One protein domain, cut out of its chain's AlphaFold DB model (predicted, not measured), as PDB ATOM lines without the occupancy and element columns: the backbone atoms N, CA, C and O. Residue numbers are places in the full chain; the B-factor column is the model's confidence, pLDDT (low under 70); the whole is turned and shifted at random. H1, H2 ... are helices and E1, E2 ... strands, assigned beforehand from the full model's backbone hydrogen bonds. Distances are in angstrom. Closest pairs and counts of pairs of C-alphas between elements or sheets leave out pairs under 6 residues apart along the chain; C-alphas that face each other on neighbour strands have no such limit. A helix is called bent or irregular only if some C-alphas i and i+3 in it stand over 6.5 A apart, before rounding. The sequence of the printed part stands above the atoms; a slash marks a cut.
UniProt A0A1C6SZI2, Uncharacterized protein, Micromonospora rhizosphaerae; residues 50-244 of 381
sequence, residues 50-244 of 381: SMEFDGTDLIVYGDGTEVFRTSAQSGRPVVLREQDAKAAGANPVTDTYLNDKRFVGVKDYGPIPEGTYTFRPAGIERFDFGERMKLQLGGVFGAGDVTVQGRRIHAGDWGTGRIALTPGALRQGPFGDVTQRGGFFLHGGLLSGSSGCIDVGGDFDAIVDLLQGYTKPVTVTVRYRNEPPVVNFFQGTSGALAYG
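AT A GLANCE: This is residues 50 to 244 of the 381 residues of an uncharacterized protein of Micromonospora rhizosphaerae (UniProt A0A1C6SZI2). A strongly twisted wall of six strands meets a small three-stranded sheet at a corner, where E8 runs on into E9, and H3 packs over both sheets. H2 and the hairpin E6 and E7 form a small head beyond the small sheet, H4 meets the end of H2, and H1 lies far from both sheets, beside long loops. The 195 printed residues hold E1 E2 E3 H1 E4 E5 H2 E6 E7 E8 E9 E10 H3 E11 H4; the large sheet, order E3 E2 E1 E11 E4 E9, is mixed, and E5 E8 E10 and E6 E7 are antiparallel. The class is mixed, helices and strands, though only 90 residues are in named elements; the whole is compact, with a radius of gyration of the C-alphas of 16.0 A and spans of 48 by 39 by 30 A.

IN THESE COORDINATES: E1, residues 50 to 53, begins at C-alpha 50 (110.601, 114.381, 114.052). E2 is 57 to 62, 16.2 A, and E3 65 to 71, 18.0 A. H1 is 82 to 88, E4 115 to 119, E5 124 to 126. H2 is 129 to 140, 16.5 A, then E6 145 to 148, E7 151 to 154, E8 161 to 164, E9 166 to 170 and E10 185 to 187. H3 is 201 to 210, 16.1 A, and irregular: C-alphas 202 and 205 are 7.3 A apart. E11 is 218 to 222, and H4, 233 to 243, 15.2 A, ends at C-alpha 243 (80.656, 110.368, 105.519).

HOW THE PARTS SIT: E1, E2 and E3 form a meander, each strand the antiparallel neighbour of the one before, with N 52 and O 59 2.8 A apart and N 60 and O 68 2.8 A. E1 is parallel to E11, N 51 to O 219 2.8 A. E4 is antiparallel to E11, N 117 to O 220 2.8 A, and to E9, N 168 to O 116 2.8 A. E8 runs on into E9 at 52 degrees. E8 is antiparallel to E5, N 125 to O 162 2.9 A, and to E10, N 163 to O 186 2.8 A. H3 is on the large sheet at a height of 9.4 A, along E3, and on one face of E5 E8 E10, two layers, at 8.7 A; the C-alphas of His 187 and Phe 204 are the closest of E10 and H3, 6.3 A. E6 and E7 are a hairpin, N 146 to O 153 2.8 A; the closest C-alphas of H2 and E6, Glu 131 and Val 148, are 6.0 A apart. H2 and H4 touch only at their ends, with residues 139 to 140 of H2 alone, about perpendicular at 84 degrees, Val 140 and Ala 242 being the closest C-alphas, 5.7 A. Every O i to N i+4 pair is within hydrogen-bond range in H1, H2 and H4, and 4 of 6 in H3.

THE WHOLE: The C-alphas farthest apart, of Lys 86 and Gly 213, are 48.6 A apart. The printed part has no cut; the links H1 to E4, E9 to E10 and E10 to H3 are long. Mean pLDDT of the printed part is 91.5, and no printed residue is under 70.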
ATOM      1  N   SER A  50     111.570 115.347 113.529       98.44
ATOM      2  CA  SER A  50     110.601 114.381 114.052       98.44
ATOM      3  C   SER A  50     109.285 115.069 114.373       98.44
ATOM      4  O   SER A  50     109.248 116.278 114.576       98.44
ATOM      5  N   MET A  51     108.207 114.301 114.447       98.62
ATOM      6  CA  MET A  51     106.885 114.806 114.780       98.62
ATOM      7  C   MET A  51     106.244 113.979 115.888       98.62
ATOM      8  O   MET A  51     106.494 112.776 116.015       98.62
ATOM      9  N   GLU A  52     105.374 114.613 116.658       98.50
ATOM     10  CA  GLU A  52     104.525 113.964 117.643       98.50
ATOM     11  C   GLU A  52     103.072 114.385 117.439       98.50
ATOM     12  O   GLU A  52     102.779 115.574 117.425       98.50
ATOM     13  N   PHE A  53     102.172 113.413 117.294       98.25
ATOM     14  CA  PHE A  53     100.732 113.632 117.349       98.25
ATOM     15  C   PHE A  53     100.203 113.154 118.699       98.25
ATOM     16  O   PHE A  53     100.261 111.956 119.003       98.25
ATOM     17  N   ASP A  54      99.692 114.085 119.502       96.62
ATOM     18  CA  ASP A  54      99.281 113.812 120.885       96.62
ATOM     19  C   ASP A  54      97.774 113.511 121.059       96.62
ATOM     20  O   ASP A  54      97.267 113.356 122.178       96.62
ATOM     21  N   GLY A  55      97.050 113.416 119.938       94.56
ATOM     22  CA  GLY A  55      95.593 113.323 119.902       94.56
ATOM     23  C   GLY A  55      94.883 114.678 119.842       94.56
ATOM     24  O   GLY A  55      93.656 114.721 119.888       94.56
ATOM     25  N   THR A  56      95.602 115.795 119.770       94.50
ATOM     26  CA  THR A  56      95.023 117.139 119.596       94.50
ATOM     27  C   THR A  56      95.901 118.021 118.725       94.50
ATOM     28  O   THR A  56      95.381 118.711 117.855       94.50
ATOM     29  N   ASP A  57      97.213 117.953 118.915       97.19
ATOM     30  CA  ASP A  57      98.200 118.717 118.174       97.19
ATOM     31  C   ASP A  57      99.178 117.789 117.456       97.19
ATOM     32  O   ASP A  57      99.566 116.734 117.968       97.19
ATOM     33  N   LEU A  58      99.621 118.223 116.277       98.12
ATOM     34  CA  LEU A  58     100.845 117.750 115.651       98.12
ATOM     35  C   LEU A  58     101.967 118.744 115.960       98.12
ATOM     36  O   LEU A  58     101.919 119.912 115.570       98.12
ATOM     37  N   ILE A  59     102.996 118.256 116.640       98.44
ATOM     38  CA  ILE A  59     104.160 119.021 117.073       98.44
ATOM     39  C   ILE A  59     105.354 118.573 116.238       98.44
ATOM     40  O   ILE A  59     105.636 117.379 116.152       98.44
ATOM     41  N   VAL A  60     106.065 119.514 115.627       98.31
ATOM     42  CA  VAL A  60     107.260 119.259 114.818       98.31
ATOM     43  C   VAL A  60     108.485 119.716 115.595       98.31
ATOM     44  O   VAL A  60     108.548 120.847 116.078       98.31
ATOM     45  N   TYR A  61     109.480 118.839 115.668       98.38
ATOM     46  CA  TYR A  61     110.752 119.084 116.327       98.38
ATOM     47  C   TYR A  61     111.885 119.092 115.303       98.38
ATOM     48  O   TYR A  61     112.025 118.135 114.539       98.38
ATOM     49  N   GLY A  62     112.704 120.141 115.323       97.06
ATOM     50  CA  GLY A  62     113.971 120.241 114.602       97.06
ATOM     51  C   GLY A  62     115.125 120.124 115.591       97.06
ATOM     52  O   GLY A  62     115.186 120.881 116.558       97.06
ATOM     53  N   ASP A  63     116.002 119.138 115.404       96.44
ATOM     54  CA  ASP A  63     117.137 118.862 116.301       96.44
ATOM     55  C   ASP A  63     116.737 118.765 117.795       96.44
ATOM     56  O   ASP A  63     117.469 119.164 118.697       96.44
ATOM     57  N   GLY A  64     115.537 118.231 118.058       96.31
ATOM     58  CA  GLY A  64     114.972 118.050 119.401       96.31
ATOM     59  C   GLY A  64     114.257 119.270 119.992       96.31
ATOM     60  O   GLY A  64     113.683 119.160 121.072       96.31
ATOM     61  N   THR A  65     114.240 120.407 119.294       97.00
ATOM     62  CA  THR A  65     113.528 121.623 119.722       97.00
ATOM     63  C   THR A  65     112.210 121.755 118.969       97.00
ATOM     64  O   THR A  65     112.177 121.509 117.768       97.00
ATOM     65  N   GLU A  66     111.120 122.128 119.646       97.81
ATOM     66  CA  GLU A  66     109.839 122.419 118.983       97.81
ATOM     67  C   GLU A  66     110.007 123.614 118.035       97.81
ATOM     68  O   GLU A  66     110.438 124.690 118.448       97.81
ATOM     69  N   VAL A  67     109.680 123.414 116.759       97.00
ATOM     70  CA  VAL A  67     109.802 124.435 115.701       97.00
ATOM     71  C   VAL A  67     108.458 124.798 115.084       97.00
ATOM     72  O   VAL A  67     108.337 125.841 114.446       97.00
ATOM     73  N   PHE A  68     107.449 123.944 115.261       97.50
ATOM     74  CA  PHE A  68     106.102 124.170 114.758       97.50
ATOM     75  C   PHE A  68     105.089 123.333 115.532       97.50
ATOM     76  O   PHE A  68     105.381 122.210 115.944       97.50
ATOM     77  N   ARG A  69     103.881 123.868 115.686       97.94
ATOM     78  CA  ARG A  69     102.741 123.190 116.291       97.94
ATOM     79  C   ARG A  69     101.484 123.610 115.554       97.94
ATOM     80  O   ARG A  69     101.279 124.798 115.319       97.94
ATOM     81  N   THR A  70     100.645 122.638 115.239       96.75
ATOM     82  CA  THR A  70      99.318 122.861 114.665       96.75
ATOM     83  C   THR A  70      98.310 121.909 115.292       96.75
ATOM     84  O   THR A  70      98.678 120.821 115.740       96.75
ATOM     85  N   SER A  71      97.041 122.306 115.313       94.88
ATOM     86  CA  SER A  71      95.955 121.404 115.676       94.88
ATOM     87  C   SER A  71      95.807 120.304 114.629       94.88
ATOM     88  O   SER A  71      95.822 120.552 113.425       94.88
ATOM     89  N   ALA A  72      95.624 119.077 115.097       95.44
ATOM     90  CA  ALA A  72      95.498 117.906 114.255       95.44
ATOM     91  C   ALA A  72      94.392 116.970 114.744       95.44
ATOM     92  O   ALA A  72      94.045 116.893 115.927       95.44
ATOM     93  N   GLN A  73      93.819 116.234 113.805       95.56
ATOM     94  CA  GLN A  73      92.685 115.363 114.050       95.56
ATOM     95  C   GLN A  73      92.884 114.005 113.394       95.56
ATOM     96  O   GLN A  73      93.531 113.860 112.363       95.56
ATOM     97  N   SER A  74      92.298 112.983 113.997       96.19
ATOM     98  CA  SER A  74      92.272 111.633 113.477       96.19
ATOM     99  C   SER A  74      90.978 110.943 113.877       96.19
ATOM    100  O   SER A  74      90.469 111.139 114.976       96.19
ATOM    101  N   GLY A  75      90.443 110.107 112.992       95.31
ATOM    102  CA  GLY A  75      89.145 109.469 113.203       95.31
ATOM    103  C   GLY A  75      87.995 110.365 112.750       95.31
ATOM    104  O   GLY A  75      88.153 111.567 112.527       95.31
ATOM    105  N   ARG A  76      86.827 109.758 112.548       93.62
ATOM    106  CA  ARG A  76      85.672 110.461 111.984       93.62
ATOM    107  C   ARG A  76      84.888 111.211 113.074       93.62
ATOM    108  O   ARG A  76      84.518 110.589 114.073       93.62
ATOM    109  N   PRO A  77      84.509 112.485 112.864       93.00
ATOM    110  CA  PRO A  77      83.622 113.232 113.757       93.00
ATOM    111  C   PRO A  77      82.155 112.840 113.532       93.00
ATOM    112  O   PRO A  77      81.300 113.665 113.222       93.00
ATOM    113  N   VAL A  78      81.855 111.548 113.645       91.88
ATOM    114  CA  VAL A  78      80.511 110.983 113.484       91.88
ATOM    115  C   VAL A  78      80.107 110.249 114.755       91.88
ATOM    116  O   VAL A  78      80.964 109.792 115.514       91.88
ATOM    117  N   VAL A  79      78.797 110.133 114.978       89.44
ATOM    118  CA  VAL A  79      78.256 109.342 116.092       89.44
ATOM    119  C   VAL A  79      78.750 107.901 116.013       89.44
ATOM    120  O   VAL A  79      78.902 107.341 114.920       89.44
ATOM    121  N   LEU A  80      78.990 107.297 117.174       91.50
ATOM    122  CA  LEU A  80      79.386 105.898 117.239       91.50
ATOM    123  C   LEU A  80      78.278 104.996 116.690       91.50
ATOM    124  O   LEU A  80      77.087 105.204 116.935       91.50
ATOM    125  N   ARG A  81      78.674 103.936 115.983       90.62
ATOM    126  CA  ARG A  81      77.763 102.829 115.675       90.62
ATOM    127  C   ARG A  81      77.347 102.170 116.986       90.62
ATOM    128  O   ARG A  81      78.190 101.958 117.853       90.62
ATOM    129  N   GLU A  82      76.080 101.777 117.107       89.19
ATOM    130  CA  GLU A  82      75.554 101.178 118.346       89.19
ATOM    131  C   GLU A  82      76.372  99.972 118.815       89.19
ATOM    132  O   GLU A  82      76.648  99.834 120.003       89.19
ATOM    133  N   GLN A  83      76.819  99.135 117.876       90.75
ATOM    134  CA  GLN A  83      77.673  97.984 118.163       90.75
ATOM    135  C   GLN A  83      79.026  98.382 118.774       90.75
ATOM    136  O   GLN A  83      79.467  97.754 119.732       90.75
ATOM    137  N   ASP A  84      79.656  99.447 118.267       92.56
ATOM    138  CA  ASP A  84      80.962  99.902 118.749       92.56
ATOM    139  C   ASP A  84      80.797 100.609 120.097       92.56
ATOM    140  O   ASP A  84      81.590 100.396 121.010       92.56
ATOM    141  N   ALA A  85      79.727 101.398 120.245       91.31
ATOM    142  CA  ALA A  85      79.388 102.060 121.496       91.31
ATOM    143  C   ALA A  85      79.134 101.041 122.613       91.31
ATOM    144  O   ALA A  85      79.756 101.111 123.669       91.31
ATOM    145  N   LYS A  86      78.287 100.036 122.351       90.00
ATOM    146  CA  LYS A  86      77.988  98.959 123.301       90.00
ATOM    147  C   LYS A  86      79.251  98.214 123.714       90.00
ATOM    148  O   LYS A  86      79.448  97.944 124.893       90.00
ATOM    149  N   ALA A  87      80.095  97.878 122.749       88.62
ATOM    150  CA  ALA A  87      81.258  97.053 123.009       88.62
ATOM    151  C   ALA A  87      82.402  97.815 123.704       88.62
ATOM    152  O   ALA A  87      83.167  97.212 124.450       88.62
ATOM    153  N   ALA A  88      82.475  99.138 123.532       88.75
ATOM    154  CA  ALA A  88      83.416 100.005 124.241       88.75
ATOM    155  C   ALA A  88      82.851 100.620 125.539       88.75
ATOM    156  O   ALA A  88      83.546 101.410 126.181       88.75
ATOM    157  N   GLY A  89      81.599 100.319 125.911       88.38
ATOM    158  CA  GLY A  89      80.916 100.976 127.034       88.38
ATOM    159  C   GLY A  89      80.787 102.496 126.854       88.38
ATOM    160  O   GLY A  89      80.833 103.245 127.827       88.38
ATOM    161  N   ALA A  90      80.694 102.953 125.607       88.56
ATOM    162  CA  ALA A  90      80.655 104.356 125.219       88.56
ATOM    163  C   ALA A  90      79.217 104.838 124.994       88.56
ATOM    164  O   ALA A  90      78.309 104.050 124.715       88.56
ATOM    165  N   ASN A  91      79.004 106.149 125.086       84.19
ATOM    166  CA  ASN A  91      77.690 106.732 124.849       84.19
ATOM    167  C   ASN A  91      77.512 107.028 123.346       84.19
ATOM    168  O   ASN A  91      78.207 107.897 122.819       84.19
ATOM    169  N   PRO A  92      76.568 106.376 122.640       81.56
ATOM    170  CA  PRO A  92      76.412 106.527 121.190       81.56
ATOM    171  C   PRO A  92      75.926 107.918 120.753       81.56
ATOM    172  O   PRO A  92      75.941 108.224 119.563       81.56
ATOM    173  N   VAL A  93      75.466 108.746 121.695       74.81
ATOM    174  CA  VAL A  93      74.989 110.106 121.439       74.81
ATOM    175  C   VAL A  93      76.110 111.123 121.621       74.81
ATOM    176  O   VAL A  93      76.261 112.035 120.806       74.81
ATOM    177  N   THR A  94      76.881 111.008 122.702       76.81
ATOM    178  CA  THR A  94      77.862 112.029 123.095       76.81
ATOM    179  C   THR A  94      79.278 111.712 122.630       76.81
ATOM    180  O   THR A  94      79.970 112.649 122.222       76.81
ATOM    181  N   ASP A  95      79.667 110.437 122.605       88.06
ATOM    182  CA  ASP A  95      80.988 109.998 122.161       88.06
ATOM    183  C   ASP A  95      81.064 109.898 120.628       88.06
ATOM    184  O   ASP A  95      80.061 109.709 119.930       88.06
ATOM    185  N   THR A  96      82.278 110.025 120.092       92.81
ATOM    186  CA  THR A  96      82.571 109.922 118.653       92.81
ATOM    187  C   THR A  96      83.889 109.182 118.439       92.81
ATOM    188  O   THR A  96      84.604 108.895 119.398       92.81
ATOM    189  N   TYR A  97      84.234 108.881 117.187       95.06
ATOM    190  CA  TYR A  97      85.535 108.284 116.869       95.06
ATOM    191  C   TYR A  97      86.688 109.301 116.863       95.06
ATOM    192  O   TYR A  97      87.847 108.893 116.794       95.06
ATOM    193  N   LEU A  98      86.394 110.605 116.901       95.31
ATOM    194  CA  LEU A  98      87.391 111.664 116.758       95.31
ATOM    195  C   LEU A  98      88.378 111.647 117.934       95.31
ATOM    196  O   LEU A  98      87.987 111.852 119.079       95.31
ATOM    197  N   ASN A  99      89.653 111.406 117.630       95.81
ATOM    198  CA  ASN A  99      90.792 111.330 118.553       95.81
ATOM    199  C   ASN A  99      90.592 110.399 119.765       95.81
ATOM    200  O   ASN A  99      91.304 110.506 120.762       95.81
ATOM    201  N   ASP A 100      89.646 109.463 119.692       95.06
ATOM    202  CA  ASP A 100      89.350 108.565 120.799       95.06
ATOM    203  C   ASP A 100      90.102 107.239 120.661       95.06
ATOM    204  O   ASP A 100      89.753 106.352 119.869       95.06
ATOM    205  N   LYS A 101      91.137 107.088 121.494       94.94
ATOM    206  CA  LYS A 101      92.014 105.913 121.502       94.94
ATOM    207  C   LYS A 101      91.289 104.591 121.751       94.94
ATOM    208  O   LYS A 101      91.839 103.536 121.434       94.94
ATOM    209  N   ARG A 102      90.063 104.612 122.296       94.06
ATOM    210  CA  ARG A 102      89.249 103.400 122.473       94.06
ATOM    211  C   ARG A 102      88.954 102.720 121.141       94.06
ATOM    212  O   ARG A 102      88.853 101.499 121.093       94.06
ATOM    213  N   PHE A 103      88.876 103.495 120.060       95.38
ATOM    214  CA  PHE A 103      88.410 103.021 118.763       95.38
ATOM    215  C   PHE A 103      89.514 102.876 117.710       95.38
ATOM    216  O   PHE A 103      89.200 102.701 116.537       95.38
ATOM    217  N   VAL A 104      90.801 102.902 118.075       94.94
ATOM    218  CA  VAL A 104      91.918 102.803 117.103       94.94
ATOM    219  C   VAL A 104      91.916 101.521 116.264       94.94
ATOM    220  O   VAL A 104      92.499 101.493 115.184       94.94
ATOM    221  N   GLY A 105      91.261 100.447 116.707       94.75
ATOM    222  CA  GLY A 105      91.110  99.227 115.911       94.75
ATOM    223  C   GLY A 105      89.886  99.230 114.988       94.75
ATOM    224  O   GLY A 105      89.702  98.290 114.218       94.75
ATOM    225  N   VAL A 106      89.022 100.249 115.046       94.19
ATOM    226  CA  VAL A 106      87.793 100.302 114.245       94.19
ATOM    227  C   VAL A 106      88.120 100.782 112.833       94.19
ATOM    228  O   VAL A 106      88.286 101.977 112.581       94.19
ATOM    229  N   LYS A 107      88.201  99.835 111.898       91.94
ATOM    230  CA  LYS A 107      88.467 100.100 110.481       91.94
ATOM    231  C   LYS A 107      87.491 101.123 109.900       91.94
ATOM    232  O   LYS A 107      86.300 101.052 110.167       91.94
ATOM    233  N   ASP A 108      88.020 102.056 109.114       89.38
ATOM    234  CA  ASP A 108      87.311 103.145 108.428       89.38
ATOM    235  C   ASP A 108      86.658 104.218 109.316       89.38
ATOM    236  O   ASP A 108      86.184 105.209 108.777       89.38
ATOM    237  N   TYR A 109      86.661 104.094 110.650       93.25
ATOM    238  CA  TYR A 109      86.061 105.094 111.555       93.25
ATOM    239  C   TYR A 109      87.045 105.633 112.580       93.25
ATOM    240  O   TYR A 109      87.102 106.839 112.814       93.25
ATOM    241  N   GLY A 110      87.778 104.718 113.207       95.12
ATOM    242  CA  GLY A 110      88.641 104.998 114.334       95.12
ATOM    243  C   GLY A 110      89.822 105.883 113.969       95.12
ATOM    244  O   GLY A 110      90.233 105.932 112.803       95.12
ATOM    245  N   PRO A 111      90.435 106.517 114.970       96.75
ATOM    246  CA  PRO A 111      91.604 107.339 114.742       96.75
ATOM    247  C   PRO A 111      92.830 106.465 114.428       96.75
ATOM    248  O   PRO A 111      92.760 105.226 114.455       96.75
ATOM    249  N   ILE A 112      93.935 107.104 114.050       97.50
ATOM    250  CA  ILE A 112      95.199 106.446 113.721       97.50
ATOM    251  C   ILE A 112      95.711 105.682 114.958       97.50
ATOM    252  O   ILE A 112      95.685 106.240 116.057       97.50
ATOM    253  N   PRO A 113      96.133 104.410 114.846       97.12
ATOM    254  CA  PRO A 113      96.677 103.681 115.989       97.12
ATOM    255  C   PRO A 113      97.866 104.381 116.655       97.12
ATOM    256  O   PRO A 113      98.661 105.053 116.004       97.12
ATOM    257  N   GLU A 114      98.006 104.210 117.972       97.31
ATOM    258  CA  GLU A 114      99.224 104.647 118.663       97.31
ATOM    259  C   GLU A 114     100.424 103.858 118.147       97.31
ATOM    260  O   GLU A 114     100.317 102.667 117.848       97.31
ATOM    261  N   GLY A 115     101.583 104.501 118.084       96.94
ATOM    262  CA  GLY A 115     102.782 103.847 117.589       96.94
ATOM    263  C   GLY A 115     103.767 104.796 116.940       96.94
ATOM    264  O   GLY A 115     103.729 106.014 117.126       96.94
ATOM    265  N   THR A 116     104.676 104.200 116.181       98.00
ATOM    266  CA  THR A 116     105.659 104.926 115.378       98.00
ATOM    267  C   THR A 116     105.308 104.803 113.910       98.00
ATOM    268  O   THR A 116     104.920 103.736 113.438       98.00
ATOM    269  N   TYR A 117     105.465 105.900 113.189       98.38
ATOM    270  CA  TYR A 117     105.282 105.985 111.753       98.38
ATOM    271  C   TYR A 117     106.484 106.685 111.145       98.38
ATOM    272  O   TYR A 117     107.175 107.458 111.809       98.38
ATOM    273  N   THR A 118     106.739 106.431 109.868       98.25
ATOM    274  CA  THR A 118     107.800 107.115 109.131       98.25
ATOM    275  C   THR A 118     107.315 107.561 107.766       98.25
ATOM    276  O   THR A 118     106.470 106.915 107.146       98.25
ATOM    277  N   PHE A 119     107.873 108.661 107.276       98.12
ATOM    278  CA  PHE A 119     107.713 109.080 105.889       98.12
ATOM    279  C   PHE A 119     108.997 109.721 105.367       98.12
ATOM    280  O   PHE A 119     109.899 110.062 106.134       98.12
ATOM    281  N   ARG A 120     109.093 109.891 104.046       97.19
ATOM    282  CA  ARG A 120     110.167 110.658 103.401       97.19
ATOM    283  C   ARG A 120     109.573 111.880 102.705       97.19
ATOM    284  O   ARG A 120     108.635 111.677 101.942       97.19
ATOM    285  N   PRO A 121     110.122 113.098 102.869       95.62
ATOM    286  CA  PRO A 121     109.582 114.302 102.224       95.62
ATOM    287  C   PRO A 121     109.444 114.204 100.697       95.62
ATOM    288  O   PRO A 121     108.541 114.789 100.118       95.62
ATOM    289  N   ALA A 122     110.276 113.394 100.036       94.38
ATOM    290  CA  ALA A 122     110.144 113.117  98.603       94.38
ATOM    291  C   ALA A 122     108.816 112.432  98.205       94.38
ATOM    292  O   ALA A 122     108.480 112.398  97.028       94.38
ATOM    293  N   GLY A 123     108.078 111.862  99.164       94.00
ATOM    294  CA  GLY A 123     106.763 111.252  98.961       94.00
ATOM    295  C   GLY A 123     105.582 112.203  99.179       94.00
ATOM    296  O   GLY A 123     104.455 111.723  99.267       94.00
ATOM    297  N   ILE A 124     105.822 113.511  99.334       95.44
ATOM    298  CA  ILE A 124     104.755 114.511  99.458       95.44
ATOM    299  C   ILE A 124     104.061 114.649  98.098       95.44
ATOM    300  O   ILE A 124     104.684 115.019  97.104       95.44
ATOM    301  N   GLU A 125     102.761 114.378  98.069       94.44
ATOM    302  CA  GLU A 125     101.881 114.639  96.931       94.44
ATOM    303  C   GLU A 125     101.164 115.975  97.190       94.44
ATOM    304  O   GLU A 125     100.542 116.136  98.240       94.44
ATOM    305  N   ARG A 126     101.251 116.941  96.265       93.38
ATOM    306  CA  ARG A 126     100.516 118.222  96.339       93.38
ATOM    307  C   ARG A 126      99.435 118.258  95.278       93.38
ATOM    308  O   ARG A 126      99.660 117.722  94.202       93.38
ATOM    309  N   PHE A 127      98.317 118.913  95.561       93.25
ATOM    310  CA  PHE A 127      97.180 119.005  94.648       93.25
ATOM    311  C   PHE A 127      96.891 120.454  94.275       93.25
ATOM    312  O   PHE A 127      96.816 121.326  95.147       93.25
ATOM    313  N   ASP A 128      96.693 120.709  92.983       91.44
ATOM    314  CA  ASP A 128      96.226 122.017  92.528       91.44
ATOM    315  C   ASP A 128      94.737 122.244  92.857       91.44
ATOM    316  O   ASP A 128      94.028 121.360  93.340       91.44
ATOM    317  N   PHE A 129      94.234 123.455  92.608       89.06
ATOM    318  CA  PHE A 129      92.839 123.794  92.902       89.06
ATOM    319  C   PHE A 129      91.817 122.880  92.198       89.06
ATOM    320  O   PHE A 129      90.834 122.469  92.816       89.06
ATOM    321  N   GLY A 130      92.030 122.548  90.922       90.00
ATOM    322  CA  GLY A 130      91.113 121.699  90.162       90.00
ATOM    323  C   GLY A 130      91.118 120.258  90.667       90.00
ATOM    324  O   GLY A 130      90.062 119.637  90.810       90.00
ATOM    325  N   GLU A 131      92.297 119.745  91.005       91.75
ATOM    326  CA  GLU A 131      92.486 118.419  91.591       91.75
ATOM    327  C   GLU A 131      91.806 118.304  92.957       91.75
ATOM    328  O   GLU A 131      91.077 117.341  93.207       91.75
ATOM    329  N   ARG A 132      91.960 119.328  93.802       90.75
ATOM    330  CA  ARG A 132      91.290 119.437  95.104       90.75
ATOM    331  C   ARG A 132      89.777 119.392  94.977       90.75
ATOM    332  O   ARG A 132      89.130 118.594  95.650       90.75
ATOM    333  N   MET A 133      89.215 120.195  94.072       87.19
ATOM    334  CA  MET A 133      87.774 120.206  93.822       87.19
ATOM    335  C   MET A 133      87.275 118.845  93.336       87.19
ATOM    336  O   MET A 133      86.232 118.373  93.784       87.19
ATOM    337  N   LYS A 134      88.029 118.173  92.458       88.19
ATOM    338  CA  LYS A 134      87.675 116.840  91.960       88.19
ATOM    339  C   LYS A 134      87.688 115.785  93.067       88.19
ATOM    340  O   LYS A 134      86.762 114.978  93.140       88.19
ATOM    341  N   LEU A 135      88.713 115.794  93.919       87.69
ATOM    342  CA  LEU A 135      88.832 114.898  95.072       87.69
ATOM    343  C   LEU A 135      87.690 115.120  96.064       87.69
ATOM    344  O   LEU A 135      87.029 114.158  96.458       87.69
ATOM    345  N   GLN A 136      87.412 116.379  96.399       85.50
ATOM    346  CA  GLN A 136      86.387 116.739  97.369       85.50
ATOM    347  C   GLN A 136      84.977 116.414  96.866       85.50
ATOM    348  O   GLN A 136      84.219 115.747  97.568       85.50
ATOM    349  N   LEU A 137      84.630 116.819  95.639       84.88
ATOM    350  CA  LEU A 137      83.328 116.501  95.045       84.88
ATOM    351  C   LEU A 137      83.153 114.994  94.871       84.88
ATOM    352  O   LEU A 137      82.086 114.469  95.173       84.88
ATOM    353  N   GLY A 138      84.203 114.282  94.448       80.19
ATOM    354  CA  GLY A 138      84.182 112.826  94.394       80.19
ATOM    355  C   GLY A 138      83.827 112.213  95.751       80.19
ATOM    356  O   GLY A 138      82.942 111.367  95.809       80.19
ATOM    357  N   GLY A 139      84.434 112.690  96.842       78.00
ATOM    358  CA  GLY A 139      84.117 112.228  98.197       78.00
ATOM    359  C   GLY A 139      82.664 112.505  98.595       78.00
ATOM    360  O   GLY A 139      81.971 111.602  99.056       78.00
ATOM    361  N   VAL A 140      82.174 113.724  98.344       75.81
ATOM    362  CA  VAL A 140      80.787 114.133  98.648       75.81
ATOM    363  C   VAL A 140      79.757 113.304  97.874       75.81
ATOM    364  O   VAL A 140      78.722 112.937  98.423       75.81
ATOM    365  N   PHE A 141      80.040 112.972  96.613       79.62
ATOM    366  CA  PHE A 141      79.159 112.151  95.778       79.62
ATOM    367  C   PHE A 141      79.421 110.641  95.904       79.62
ATOM    368  O   PHE A 141      78.849 109.855  95.149       79.62
ATOM    369  N   GLY A 142      80.267 110.216  96.848       71.69
ATOM    370  CA  GLY A 142      80.530 108.801  97.118       71.69
ATOM    371  C   GLY A 142      81.325 108.078  96.027       71.69
ATOM    372  O   GLY A 142      81.273 106.851  95.937       71.69
ATOM    373  N   ALA A 143      82.065 108.806  95.189       77.19
ATOM    374  CA  ALA A 143      83.018 108.204  94.269       77.19
ATOM    375  C   ALA A 143      84.142 107.529  95.070       77.19
ATOM    376  O   ALA A 143      84.755 108.150  95.931       77.19
ATOM    377  N   GLY A 144      84.426 106.256  94.782       79.69
ATOM    378  CA  GLY A 144      85.507 105.529  95.455       79.69
ATOM    379  C   GLY A 144      86.875 106.146  95.163       79.69
ATOM    380  O   GLY A 144      87.569 106.562  96.083       79.69
ATOM    381  N   ASP A 145      87.232 106.269  93.882       86.75
ATOM    382  CA  ASP A 145      88.468 106.924  93.448       86.75
ATOM    383  C   ASP A 145      88.191 107.931  92.336       86.75
ATOM    384  O   ASP A 145      87.309 107.732  91.497       86.75
ATOM    385  N   VAL A 146      89.030 108.960  92.264       86.50
ATOM    386  CA  VAL A 146      89.111 109.884  91.135       86.50
ATOM    387  C   VAL A 146      90.523 109.890  90.560       86.50
ATOM    388  O   VAL A 146      91.511 109.708  91.272       86.50
ATOM    389  N   THR A 147      90.636 110.094  89.248       88.88
ATOM    390  CA  THR A 147      91.946 110.214  88.597       88.88
ATOM    391  C   THR A 147      92.483 111.633  88.743       88.88
ATOM    392  O   THR A 147      91.877 112.571  88.218       88.88
ATOM    393  N   VAL A 148      93.623 111.773  89.412       86.75
ATOM    394  CA  VAL A 148      94.360 113.022  89.656       86.75
ATOM    395  C   VAL A 148      95.837 112.741  89.381       86.75
ATOM    396  O   VAL A 148      96.322 111.666  89.729       86.75
ATOM    397  N   GLN A 149      96.536 113.634  88.675       88.00
ATOM    398  CA  GLN A 149      97.942 113.423  88.272       88.00
ATOM    399  C   GLN A 149      98.193 112.085  87.546       88.00
ATOM    400  O   GLN A 149      99.216 111.430  87.736       88.00
ATOM    401  N   GLY A 150      97.220 111.620  86.753       84.50
ATOM    402  CA  GLY A 150      97.290 110.330  86.053       84.50
ATOM    403  C   GLY A 150      97.184 109.090  86.955       84.50
ATOM    404  O   GLY A 150      97.321 107.971  86.467       84.50
ATOM    405  N   ARG A 151      96.915 109.256  88.256       87.50
ATOM    406  CA  ARG A 151      96.807 108.174  89.246       87.50
ATOM    407  C   ARG A 151      95.401 108.131  89.833       87.50
ATOM    408  O   ARG A 151      94.742 109.158  89.967       87.50
ATOM    409  N   ARG A 152      94.931 106.937  90.201       89.44
ATOM    410  CA  ARG A 152      93.685 106.784  90.962       89.44
ATOM    411  C   ARG A 152      93.961 107.096  92.427       89.44
ATOM    412  O   ARG A 152      94.797 106.445  93.050       89.44
ATOM    413  N   ILE A 153      93.274 108.102  92.944       87.56
ATOM    414  CA  ILE A 153      93.357 108.540  94.332       87.56
ATOM    415  C   ILE A 153      91.964 108.411  94.938       87.56
ATOM    416  O   ILE A 153      90.991 108.842  94.321       87.56
ATOM    417  N   HIS A 154      91.879 107.823  96.131       85.94
ATOM    418  CA  HIS A 154      90.623 107.727  96.871       85.94
ATOM    419  C   HIS A 154      89.995 109.115  97.002       85.94
ATOM    420  O   HIS A 154      90.681 110.060  97.392       85.94
ATOM    421  N   ALA A 155      88.725 109.264  96.635       84.81
ATOM    422  CA  ALA A 155      88.082 110.565  96.711       84.81
ATOM    423  C   ALA A 155      87.834 110.951  98.177       84.81
ATOM    424  O   ALA A 155      87.604 110.098  99.031       84.81
ATOM    425  N   GLY A 156      87.918 112.239  98.481       84.81
ATOM    426  CA  GLY A 156      87.879 112.729  99.850       84.81
ATOM    427  C   GLY A 156      88.564 114.076  99.983       84.81
ATOM    428  O   GLY A 156      89.058 114.645  99.006       84.81
ATOM    429  N   ASP A 157      88.584 114.586 101.206       86.12
ATOM    430  CA  ASP A 157      89.275 115.827 101.504       86.12
ATOM    431  C   ASP A 157      90.742 115.562 101.844       86.12
ATOM    432  O   ASP A 157      91.066 115.032 102.904       86.12
ATOM    433  N   TRP A 158      91.616 115.902 100.901       90.44
ATOM    434  CA  TRP A 158      93.067 115.798 101.054       90.44
ATOM    435  C   TRP A 158      93.742 117.168 101.174       90.44
ATOM    436  O   TRP A 158      94.967 117.241 101.144       90.44
ATOM    437  N   GLY A 159      92.973 118.260 101.255       90.75
ATOM    438  CA  GLY A 159      93.529 119.609 101.337       90.75
ATOM    439  C   GLY A 159      94.496 119.923 100.195       90.75
ATOM    440  O   GLY A 159      94.272 119.548  99.050       90.75
ATOM    441  N   THR A 160      95.576 120.638 100.491       92.94
ATOM    442  CA  THR A 160      96.607 121.008  99.504       92.94
ATOM    443  C   THR A 160      97.580 119.874  99.185       92.94
ATOM    444  O   THR A 160      98.385 119.997  98.257       92.94
ATOM    445  N   GLY A 161      97.506 118.756  99.909       94.19
ATOM    446  CA  GLY A 161      98.378 117.618  99.701       94.19
ATOM    447  C   GLY A 161      98.307 116.575 100.808       94.19
ATOM    448  O   GLY A 161      97.648 116.732 101.837       94.19
ATOM    449  N   ARG A 162      99.024 115.481 100.579       95.56
ATOM    450  CA  ARG A 162      99.113 114.350 101.497       95.56
ATOM    451  C   ARG A 162     100.489 113.710 101.444       95.56
ATOM    452  O   ARG A 162     101.209 113.811 100.454       95.56
ATOM    453  N   ILE A 163     100.815 112.961 102.484       96.94
ATOM    454  CA  ILE A 163     101.972 112.081 102.506       96.94
ATOM    455  C   ILE A 163     101.646 110.771 103.212       96.94
ATOM    456  O   ILE A 163     101.062 110.759 104.293       96.94
ATOM    457  N   ALA A 164     102.011 109.658 102.577       97.19
ATOM    458  CA  ALA A 164     101.801 108.328 103.128       97.19
ATOM    459  C   ALA A 164     102.696 108.091 104.353       97.19
ATOM    460  O   ALA A 164     103.904 108.337 104.323       97.19
ATOM    461  N   LEU A 165     102.094 107.559 105.412       98.06
ATOM    462  CA  LEU A 165     102.761 107.170 106.646       98.06
ATOM    463  C   LEU A 165     102.984 105.659 106.637       98.06
ATOM    464  O   LEU A 165     102.042 104.871 106.557       98.06
ATOM    465  N   THR A 166     104.243 105.250 106.750       97.25
ATOM    466  CA  THR A 166     104.613 103.840 106.878       97.25
ATOM    467  C   THR A 166     104.570 103.452 108.354       97.25
ATOM    468  O   THR A 166     105.347 104.019 109.131       97.25
ATOM    469  N   PRO A 167     103.681 102.532 108.769       96.44
ATOM    470  CA  PRO A 167     103.606 102.096 110.157       96.44
ATOM    471  C   PRO A 167     104.860 101.308 110.553       96.44
ATOM    472  O   PRO A 167     105.340 100.459 109.805       96.44
ATOM    473  N   GLY A 168     105.379 101.601 111.741       94.00
ATOM    474  CA  GLY A 168     106.365 100.797 112.453       94.00
ATOM    475  C   GLY A 168     105.673  99.924 113.498       94.00
ATOM    476  O   GLY A 168     104.734  99.192 113.195       94.00
ATOM    477  N   ALA A 169     106.117 100.016 114.754       90.88
ATOM    478  CA  ALA A 169     105.455  99.329 115.861       90.88
ATOM    479  C   ALA A 169     104.142 100.041 116.224       90.88
ATOM    480  O   ALA A 169     104.169 101.179 116.703       90.88
ATOM    481  N   LEU A 170     103.015  99.361 115.994       94.06
ATOM    482  CA  LEU A 170     101.675  99.822 116.356       94.06
ATOM    483  C   LEU A 170     101.225  99.198 117.676       94.06
ATOM    484  O   LEU A 170     101.515  98.038 117.966       94.06
ATOM    485  N   ARG A 171     100.472  99.960 118.462       93.06
ATOM    486  CA  ARG A 171      99.858  99.501 119.701       93.06
ATOM    487  C   ARG A 171      98.402  99.132 119.453       93.06
ATOM    488  O   ARG A 171      97.625  99.922 118.920       93.06
ATOM    489  N   GLN A 172      98.032  97.941 119.906       92.50
ATOM    490  CA  GLN A 172      96.650  97.482 119.893       92.50
ATOM    491  C   GLN A 172      95.792  98.329 120.845       92.50
ATOM    492  O   GLN A 172      96.156  98.556 122.001       92.50
ATOM    493  N   GLY A 173      94.650  98.799 120.344       85.50
ATOM    494  CA  GLY A 173      93.634  99.460 121.157       85.50
ATOM    495  C   GLY A 173      92.784  98.469 121.949       85.50
ATOM    496  O   GLY A 173      92.830  97.266 121.685       85.50
ATOM    497  N   PRO A 174      91.947  98.963 122.875       86.12
ATOM    498  CA  PRO A 174      91.037  98.108 123.634       86.12
ATOM    499  C   PRO A 174      89.914  97.525 122.763       86.12
ATOM    500  O   PRO A 174      89.269  96.567 123.178       86.12
ATOM    501  N   PHE A 175      89.670  98.093 121.575       83.62
ATOM    502  CA  PHE A 175      88.607  97.660 120.678       83.62
ATOM    503  C   PHE A 175      89.024  97.656 119.202       83.62
ATOM    504  O   PHE A 175      89.766  98.533 118.746       83.62
ATOM    505  N   GLY A 176      88.495  96.686 118.450       84.50
ATOM    506  CA  GLY A 176      88.839  96.431 117.048       84.50
ATOM    507  C   GLY A 176      90.217  95.783 116.869       84.50
ATOM    508  O   GLY A 176      90.810  95.293 117.825       84.50
ATOM    509  N   ASP A 177      90.739  95.788 115.643       89.50
ATOM    510  CA  ASP A 177      92.001  95.130 115.286       89.50
ATOM    511  C   ASP A 177      92.885  96.090 114.482       89.50
ATOM    512  O   ASP A 177      92.558  96.463 113.351       89.50
ATOM    513  N   VAL A 178      94.011  96.515 115.071       91.19
ATOM    514  CA  VAL A 178      94.918  97.467 114.410       91.19
ATOM    515  C   VAL A 178      95.676  96.833 113.245       91.19
ATOM    516  O   VAL A 178      96.131  97.560 112.366       91.19
ATOM    517  N   THR A 179      95.775  95.502 113.188       88.38
ATOM    518  CA  THR A 179      96.467  94.787 112.102       88.38
ATOM    519  C   THR A 179      95.694  94.837 110.784       88.38
ATOM    520  O   THR A 179      96.279  94.715 109.712       88.38
ATOM    521  N   GLN A 180      94.385  95.096 110.851       88.00
ATOM    522  CA  GLN A 180      93.519  95.278 109.682       88.00
ATOM    523  C   GLN A 180      93.450  96.735 109.207       88.00
ATOM    524  O   GLN A 180      92.729  97.050 108.252       88.00
ATOM    525  N   ARG A 181      94.160  97.644 109.886       92.31
ATOM    526  CA  ARG A 181      94.256  99.058 109.522       92.31
ATOM    527  C   ARG A 181      95.445  99.269 108.582       92.31
ATOM    528  O   ARG A 181      96.473  98.612 108.687       92.31
ATOM    529  N   GLY A 182      95.320 100.232 107.679       92.06
ATOM    530  CA  GLY A 182      96.383 100.606 106.754       92.06
ATOM    531  C   GLY A 182      95.982 101.817 105.923       92.06
ATOM    532  O   GLY A 182      94.894 102.359 106.109       92.06
ATOM    533  N   GLY A 183      96.860 102.233 105.008       92.44
ATOM    534  CA  GLY A 183      96.614 103.407 104.166       92.44
ATOM    535  C   GLY A 183      96.586 104.707 104.969       92.44
ATOM    536  O   GLY A 183      95.691 105.523 104.786       92.44
ATOM    537  N   PHE A 184      97.538 104.870 105.890       96.25
ATOM    538  CA  PHE A 184      97.638 106.050 106.741       96.25
ATOM    539  C   PHE A 184      98.333 107.196 106.015       96.25
ATOM    540  O   PHE A 184      99.333 106.987 105.327       96.25
ATOM    541  N   PHE A 185      97.835 108.412 106.216       97.31
ATOM    542  CA  PHE A 185      98.417 109.622 105.649       97.31
ATOM    543  C   PHE A 185      98.515 110.721 106.706       97.31
ATOM    544  O   PHE A 185      97.738 110.744 107.657       97.31
ATOM    545  N   LEU A 186      99.457 111.637 106.513       97.75
ATOM    546  CA  LEU A 186      99.367 113.002 107.013       97.75
ATOM    547  C   LEU A 186      98.849 113.848 105.849       97.75
ATOM    548  O   LEU A 186      99.424 113.794 104.762       97.75
ATOM    549  N   HIS A 187      97.756 114.574 106.031       96.44
ATOM    550  CA  HIS A 187      97.163 115.395 104.978       96.44
ATOM    551  C   HIS A 187      96.550 116.667 105.551       96.44
ATOM    552  O   HIS A 187      96.399 116.795 106.764       96.44
ATOM    553  N   GLY A 188      96.225 117.606 104.669       91.25
ATOM    554  CA  GLY A 188      95.375 118.738 105.016       91.25
ATOM    555  C   GLY A 188      93.908 118.478 104.692       91.25
ATOM    556  O   GLY A 188      93.546 117.429 104.160       91.25
ATOM    557  N   GLY A 189      93.069 119.480 104.909       85.94
ATOM    558  CA  GLY A 189      91.660 119.400 104.554       85.94
ATOM    559  C   GLY A 189      90.840 120.575 105.061       85.94
ATOM    560  O   GLY A 189      91.292 121.380 105.872       85.94
ATOM    561  N   LEU A 190      89.626 120.698 104.538       83.25
ATOM    562  CA  LEU A 190      88.588 121.591 105.046       83.25
ATOM    563  C   LEU A 190      87.604 120.849 105.969       83.25
ATOM    564  O   LEU A 190      87.090 121.426 106.925       83.25
ATOM    565  N   LEU A 191      87.305 119.590 105.657       84.00
ATOM    566  CA  LEU A 191      86.374 118.729 106.371       84.00
ATOM    567  C   LEU A 191      87.101 118.038 107.517       84.00
ATOM    568  O   LEU A 191      88.138 117.422 107.314       84.00
ATOM    569  N   SER A 192      86.530 118.123 108.716       82.31
ATOM    570  CA  SER A 192      87.172 117.606 109.919       82.31
ATOM    571  C   SER A 192      87.295 116.083 109.929       82.31
ATOM    572  O   SER A 192      86.305 115.361 109.762       82.31
ATOM    573  N   GLY A 193      88.494 115.617 110.270       81.56
ATOM    574  CA  GLY A 193      88.775 114.231 110.610       81.56
ATOM    575  C   GLY A 193      88.962 113.328 109.396       81.56
ATOM    576  O   GLY A 193      88.985 113.743 108.242       81.56
ATOM    577  N   SER A 194      89.167 112.041 109.664       87.31
ATOM    578  CA  SER A 194      89.576 111.087 108.630       87.31
ATOM    579  C   SER A 194      89.301 109.642 109.037       87.31
ATOM    580  O   SER A 194      88.973 109.343 110.183       87.31
ATOM    581  N   SER A 195      89.497 108.693 108.121       86.69
ATOM    582  CA  SER A 195      89.405 107.248 108.403       86.69
ATOM    583  C   SER A 195      90.662 106.692 109.113       86.69
ATOM    584  O   SER A 195      91.069 105.550 108.881       86.69
ATOM    585  N   GLY A 196      91.286 107.503 109.977       91.00
ATOM    586  CA  GLY A 196      92.510 107.191 110.725       91.00
ATOM    587  C   GLY A 196      93.803 107.726 110.126       91.00
ATOM    588  O   GLY A 196      94.852 107.131 110.334       91.00
ATOM    589  N   CYS A 197      93.735 108.822 109.382       95.69
ATOM    590  CA  CYS A 197      94.884 109.636 108.994       95.69
ATOM    591  C   CYS A 197      95.121 110.744 110.036       95.69
ATOM    592  O   CYS A 197      94.283 110.952 110.913       95.69
ATOM    593  N   ILE A 198      96.242 111.452 109.950       97.62
ATOM    594  CA  ILE A 198      96.469 112.700 110.687       97.62
ATOM    595  C   ILE A 198      96.078 113.846 109.750       97.62
ATOM    596  O   ILE A 198      96.710 114.039 108.713       97.62
ATOM    597  N   ASP A 199      95.022 114.564 110.102       95.75
ATOM    598  CA  ASP A 199      94.502 115.722 109.381       95.75
ATOM    599  C   ASP A 199      94.934 116.998 110.108       95.75
ATOM    600  O   ASP A 199      94.562 117.206 111.261       95.75
ATOM    601  N   VAL A 200      95.746 117.824 109.449       95.75
ATOM    602  CA  VAL A 200      96.253 119.110 109.966       95.75
ATOM    603  C   VAL A 200      95.523 120.315 109.367       95.75
ATOM    604  O   VAL A 200      95.987 121.452 109.457       95.75
ATOM    605  N   GLY A 201      94.396 120.088 108.692       91.56
ATOM    606  CA  GLY A 201      93.593 121.147 108.105       91.56
ATOM    607  C   GLY A 201      94.369 122.000 107.096       91.56
ATOM    608  O   GLY A 201      94.957 121.491 106.138       91.56
ATOM    609  N   GLY A 202      94.365 123.318 107.299       90.62
ATOM    610  CA  GLY A 202      95.038 124.281 106.422       90.62
ATOM    611  C   GLY A 202      96.563 124.349 106.573       90.62
ATOM    612  O   GLY A 202      97.215 124.953 105.726       90.62
ATOM    613  N   ASP A 203      97.140 123.719 107.598       94.75
ATOM    614  CA  ASP A 203      98.559 123.886 107.942       94.75
ATOM    615  C   ASP A 203      99.495 122.906 107.223       94.75
ATOM    616  O   ASP A 203     100.710 122.922 107.435       94.75
ATOM    617  N   PHE A 204      98.962 122.065 106.329       95.75
ATOM    618  CA  PHE A 204      99.777 121.115 105.572       95.75
ATOM    619  C   PHE A 204     100.888 121.813 104.774       95.75
ATOM    620  O   PHE A 204     102.031 121.366 104.802       95.75
ATOM    621  N   ASP A 205     100.587 122.941 104.123       94.31
ATOM    622  CA  ASP A 205     101.577 123.688 103.338       94.31
ATOM    623  C   ASP A 205     102.737 124.200 104.200       94.31
ATOM    624  O   ASP A 205     103.892 124.070 103.795       94.31
ATOM    625  N   ALA A 206     102.455 124.678 105.417       94.50
ATOM    626  CA  ALA A 206     103.483 125.132 106.352       94.50
ATOM    627  C   ALA A 206     104.425 123.988 106.766       94.50
ATOM    628  O   ALA A 206     105.637 124.179 106.869       94.50
ATOM    629  N   ILE A 207     103.889 122.774 106.944       95.31
ATOM    630  CA  ILE A 207     104.702 121.579 107.205       95.31
ATOM    631  C   ILE A 207     105.585 121.248 105.999       95.31
ATOM    632  O   ILE A 207     106.758 120.920 106.176       95.31
ATOM    633  N   VAL A 208     105.056 121.329 104.775       94.75
ATOM    634  CA  VAL A 208     105.854 121.070 103.565       94.75
ATOM    635  C   VAL A 208     106.990 122.085 103.430       94.75
ATOM    636  O   VAL A 208     108.115 121.693 103.118       94.75
ATOM    637  N   ASP A 209     106.723 123.358 103.710       93.38
ATOM    638  CA  ASP A 209     107.724 124.422 103.640       93.38
ATOM    639  C   ASP A 209     108.833 124.221 104.689       93.38
ATOM    640  O   ASP A 209     110.016 124.359 104.375       93.38
ATOM    641  N   LEU A 210     108.490 123.769 105.905       92.81
ATOM    642  CA  LEU A 210     109.468 123.378 106.937       92.81
ATOM    643  C   LEU A 210     110.364 122.205 106.514       92.81
ATOM    644  O   LEU A 210     111.502 122.091 106.972       92.81
ATOM    645  N   LEU A 211     109.857 121.320 105.656       94.44
ATOM    646  CA  LEU A 211     110.582 120.157 105.147       94.44
ATOM    647  C   LEU A 211     111.383 120.462 103.874       94.44
ATOM    648  O   LEU A 211     112.036 119.561 103.335       94.44
ATOM    649  N   GLN A 212     111.365 121.700 103.375       90.88
ATOM    650  CA  GLN A 212     112.056 122.061 102.143       90.88
ATOM    651  C   GLN A 212     113.565 121.779 102.253       90.88
ATOM    652  O   GLN A 212     114.256 122.235 103.161       90.88
ATOM    653  N   GLY A 213     114.089 120.986 101.316       88.88
ATOM    654  CA  GLY A 213     115.496 120.570 101.304       88.88
ATOM    655  C   GLY A 213     115.857 119.458 102.302       88.88
ATOM    656  O   GLY A 213     116.969 118.932 102.237       88.88
ATOM    657  N   TYR A 214     114.942 119.041 103.184       93.88
ATOM    658  CA  TYR A 214     115.143 117.885 104.060       93.88
ATOM    659  C   TYR A 214     114.873 116.586 103.290       93.88
ATOM    660  O   TYR A 214     113.821 116.401 102.682       93.88
ATOM    661  N   THR A 215     115.836 115.662 103.296       93.88
ATOM    662  CA  THR A 215     115.774 114.422 102.493       93.88
ATOM    663  C   THR A 215     115.744 113.148 103.332       93.88
ATOM    664  O   THR A 215     115.454 112.066 102.814       93.88
ATOM    665  N   LYS A 216     116.038 113.251 104.631       95.75
ATOM    666  CA  LYS A 216     116.047 112.104 105.542       95.75
ATOM    667  C   LYS A 216     114.611 111.696 105.910       95.75
ATOM    668  O   LYS A 216     113.685 112.495 105.769       95.75
ATOM    669  N   PRO A 217     114.399 110.459 106.388       97.44
ATOM    670  CA  PRO A 217     113.115 110.068 106.952       97.44
ATOM    671  C   PRO A 217     112.717 110.958 108.138       97.44
ATOM    672  O   PRO A 217     113.571 111.366 108.929       97.44
ATOM    673  N   VAL A 218     111.421 111.228 108.255       98.38
ATOM    674  CA  VAL A 218     110.797 111.869 109.416       98.38
ATOM    675  C   VAL A 218     110.062 110.792 110.200       98.38
ATOM    676  O   VAL A 218     109.258 110.049 109.632       98.38
ATOM    677  N   THR A 219     110.333 110.711 111.499       98.50
ATOM    678  CA  THR A 219     109.591 109.839 112.416       98.50
ATOM    679  C   THR A 219     108.411 110.604 112.993       98.50
ATOM    680  O   THR A 219     108.597 111.698 113.518       98.50
ATOM    681  N   VAL A 220     107.221 110.013 112.946       98.62
ATOM    682  CA  VAL A 220     106.003 110.523 113.580       98.62
ATOM    683  C   VAL A 220     105.626 109.577 114.716       98.62
ATOM    684  O   VAL A 220     105.429 108.382 114.500       98.62
ATOM    685  N   THR A 221     105.539 110.094 115.936       98.44
ATOM    686  CA  THR A 221     105.086 109.334 117.105       98.44
ATOM    687  C   THR A 221     103.635 109.686 117.405       98.44
ATOM    688  O   THR A 221     103.322 110.856 117.575       98.44
ATOM    689  N   VAL A 222     102.758 108.689 117.497       98.38
ATOM    690  CA  VAL A 222     101.341 108.874 117.845       98.38
ATOM    691  C   VAL A 222     101.099 108.392 119.268       98.38
ATOM    692  O   VAL A 222     101.340 107.217 119.568       98.38
ATOM    693  N   ARG A 223     100.597 109.277 120.136       97.00
ATOM    694  CA  ARG A 223     100.234 108.970 121.530       97.00
ATOM    695  C   ARG A 223      99.045 109.813 121.970       97.00
ATOM    696  O   ARG A 223      99.195 111.010 122.122       97.00
ATOM    697  N   TYR A 224      97.905 109.212 122.284       96.00
ATOM    698  CA  TYR A 224      96.748 109.970 122.764       96.00
ATOM    699  C   TYR A 224      96.921 110.315 124.245       96.00
ATOM    700  O   TYR A 224      96.711 109.471 125.128       96.00
ATOM    701  N   ARG A 225      97.334 111.558 124.513       94.06
ATOM    702  CA  ARG A 225      97.588 112.081 125.867       94.06
ATOM    703  C   ARG A 225      96.389 112.822 126.450       94.06
ATOM    704  O   ARG A 225      96.228 112.828 127.668       94.06
ATOM    705  N   ASN A 226      95.555 113.395 125.590       89.19
ATOM    706  CA  ASN A 226      94.414 114.217 125.977       89.19
ATOM    707  C   ASN A 226      93.102 113.416 125.963       89.19
ATOM    708  O   ASN A 226      93.011 112.348 125.350       89.19
ATOM    709  N   GLU A 227      92.080 113.933 126.651       88.25
ATOM    710  CA  GLU A 227      90.719 113.414 126.502       88.25
ATOM    711  C   GLU A 227      90.222 113.624 125.062       88.25
ATOM    712  O   GLU A 227      90.582 114.624 124.431       88.25
ATOM    713  N   PRO A 228      89.372 112.723 124.535       90.12
ATOM    714  CA  PRO A 228      88.770 112.919 123.225       90.12
ATOM    715  C   PRO A 228      87.992 114.246 123.168       90.12
ATOM    716  O   PRO A 228      87.251 114.567 124.104       90.12
ATOM    717  N   PRO A 229      88.123 115.023 122.080       88.31
ATOM    718  CA  PRO A 229      87.425 116.285 121.932       88.31
ATOM    719  C   PRO A 229      85.917 116.065 121.811       88.31
ATOM    720  O   PRO A 229      85.431 115.098 121.220       88.31
ATOM    721  N   VAL A 230      85.152 117.033 122.310       84.81
ATOM    722  CA  VAL A 230      83.715 117.092 122.045       84.81
ATOM    723  C   VAL A 230      83.508 117.635 120.635       84.81
ATOM    724  O   VAL A 230      83.836 118.787 120.358       84.81
ATOM    725  N   VAL A 231      82.912 116.826 119.756       88.81
ATOM    726  CA  VAL A 231      82.540 117.266 118.404       88.81
ATOM    727  C   VAL A 231      81.460 118.342 118.490       88.81
ATOM    728  O   VAL A 231      80.363 118.100 119.008       88.81
ATOM    729  N   ASN A 232      81.788 119.532 117.989       87.12
ATOM    730  CA  ASN A 232      80.854 120.650 117.900       87.12
ATOM    731  C   ASN A 232      79.941 120.529 116.670       87.12
ATOM    732  O   ASN A 232      80.123 119.659 115.816       87.12
ATOM    733  N   PHE A 233      78.959 121.427 116.583       87.00
ATOM    734  CA  PHE A 233      77.984 121.454 115.494       87.00
ATOM    735  C   PHE A 233      78.632 121.448 114.103       87.00
ATOM    736  O   PHE A 233      78.304 120.590 113.291       87.00
ATOM    737  N   PHE A 234      79.576 122.355 113.836       86.25
ATOM    738  CA  PHE A 234      80.180 122.502 112.510       86.25
ATOM    739  C   PHE A 234      81.032 121.292 112.123       86.25
ATOM    740  O   PHE A 234      80.876 120.771 111.021       86.25
ATOM    741  N   GLN A 235      81.867 120.801 113.043       87.75
ATOM    742  CA  GLN A 235      82.696 119.606 112.831       87.75
ATOM    743  C   GLN A 235      81.840 118.364 112.569       87.75
ATOM    744  O   GLN A 235      82.123 117.553 111.685       87.75
ATOM    745  N   GLY A 236      80.757 118.220 113.324       88.56
ATOM    746  CA  GLY A 236      79.842 117.111 113.152       88.56
ATOM    747  C   GLY A 236      79.005 117.218 111.884       88.56
ATOM    748  O   GLY A 236      78.773 116.202 111.232       88.56
ATOM    749  N   THR A 237      78.591 118.423 111.482       87.75
ATOM    750  CA  THR A 237      77.929 118.657 110.190       87.75
ATOM    751  C   THR A 237      78.873 118.327 109.039       87.75
ATOM    752  O   THR A 237      78.463 117.623 108.116       87.75
ATOM    753  N   SER A 238      80.144 118.747 109.104       85.44
ATOM    754  CA  SER A 238      81.131 118.351 108.095       85.44
ATOM    755  C   SER A 238      81.310 116.836 108.052       85.44
ATOM    756  O   SER A 238      81.318 116.267 106.965       85.44
ATOM    757  N   GLY A 239      81.342 116.162 109.206       86.69
ATOM    758  CA  GLY A 239      81.390 114.700 109.273       86.69
ATOM    759  C   GLY A 239      80.150 114.025 108.682       86.69
ATOM    760  O   GLY A 239      80.258 113.049 107.943       86.69
ATOM    761  N   ALA A 240      78.959 114.548 108.970       87.44
ATOM    762  CA  ALA A 240      77.705 114.015 108.450       87.44
ATOM    763  C   ALA A 240      77.652 114.090 106.919       87.44
ATOM    764  O   ALA A 240      77.265 113.108 106.284       87.44
ATOM    765  N   LEU A 241      78.088 115.217 106.344       83.12
ATOM    766  CA  LEU A 241      78.166 115.431 104.898       83.12
ATOM    767  C   LEU A 241      79.263 114.578 104.252       83.12
ATOM    768  O   LEU A 241      78.999 113.893 103.270       83.12
ATOM    769  N   ALA A 242      80.470 114.578 104.824       80.62
ATOM    770  CA  ALA A 242      81.622 113.861 104.278       80.62
ATOM    771  C   ALA A 242      81.429 112.340 104.275       80.62
ATOM    772  O   ALA A 242      81.935 111.647 103.398       80.62
ATOM    773  N   TYR A 243      80.721 111.810 105.277       82.31
ATOM    774  CA  TYR A 243      80.656 110.368 105.519       82.31
ATOM    775  C   TYR A 243      79.247 109.779 105.421       82.31
ATOM    776  O   TYR A 243      79.084 108.582 105.671       82.31
ATOM    777  N   GLY A 244      78.233 110.587 105.091       80.62
ATOM    778  CA  GLY A 244      76.838 110.148 104.982       80.62
ATOM    779  C   GLY A 244      76.277 109.609 106.302       80.62
ATOM    780  O   GLY A 244      75.582 108.594 106.320       80.62
TER     781      GLY A 244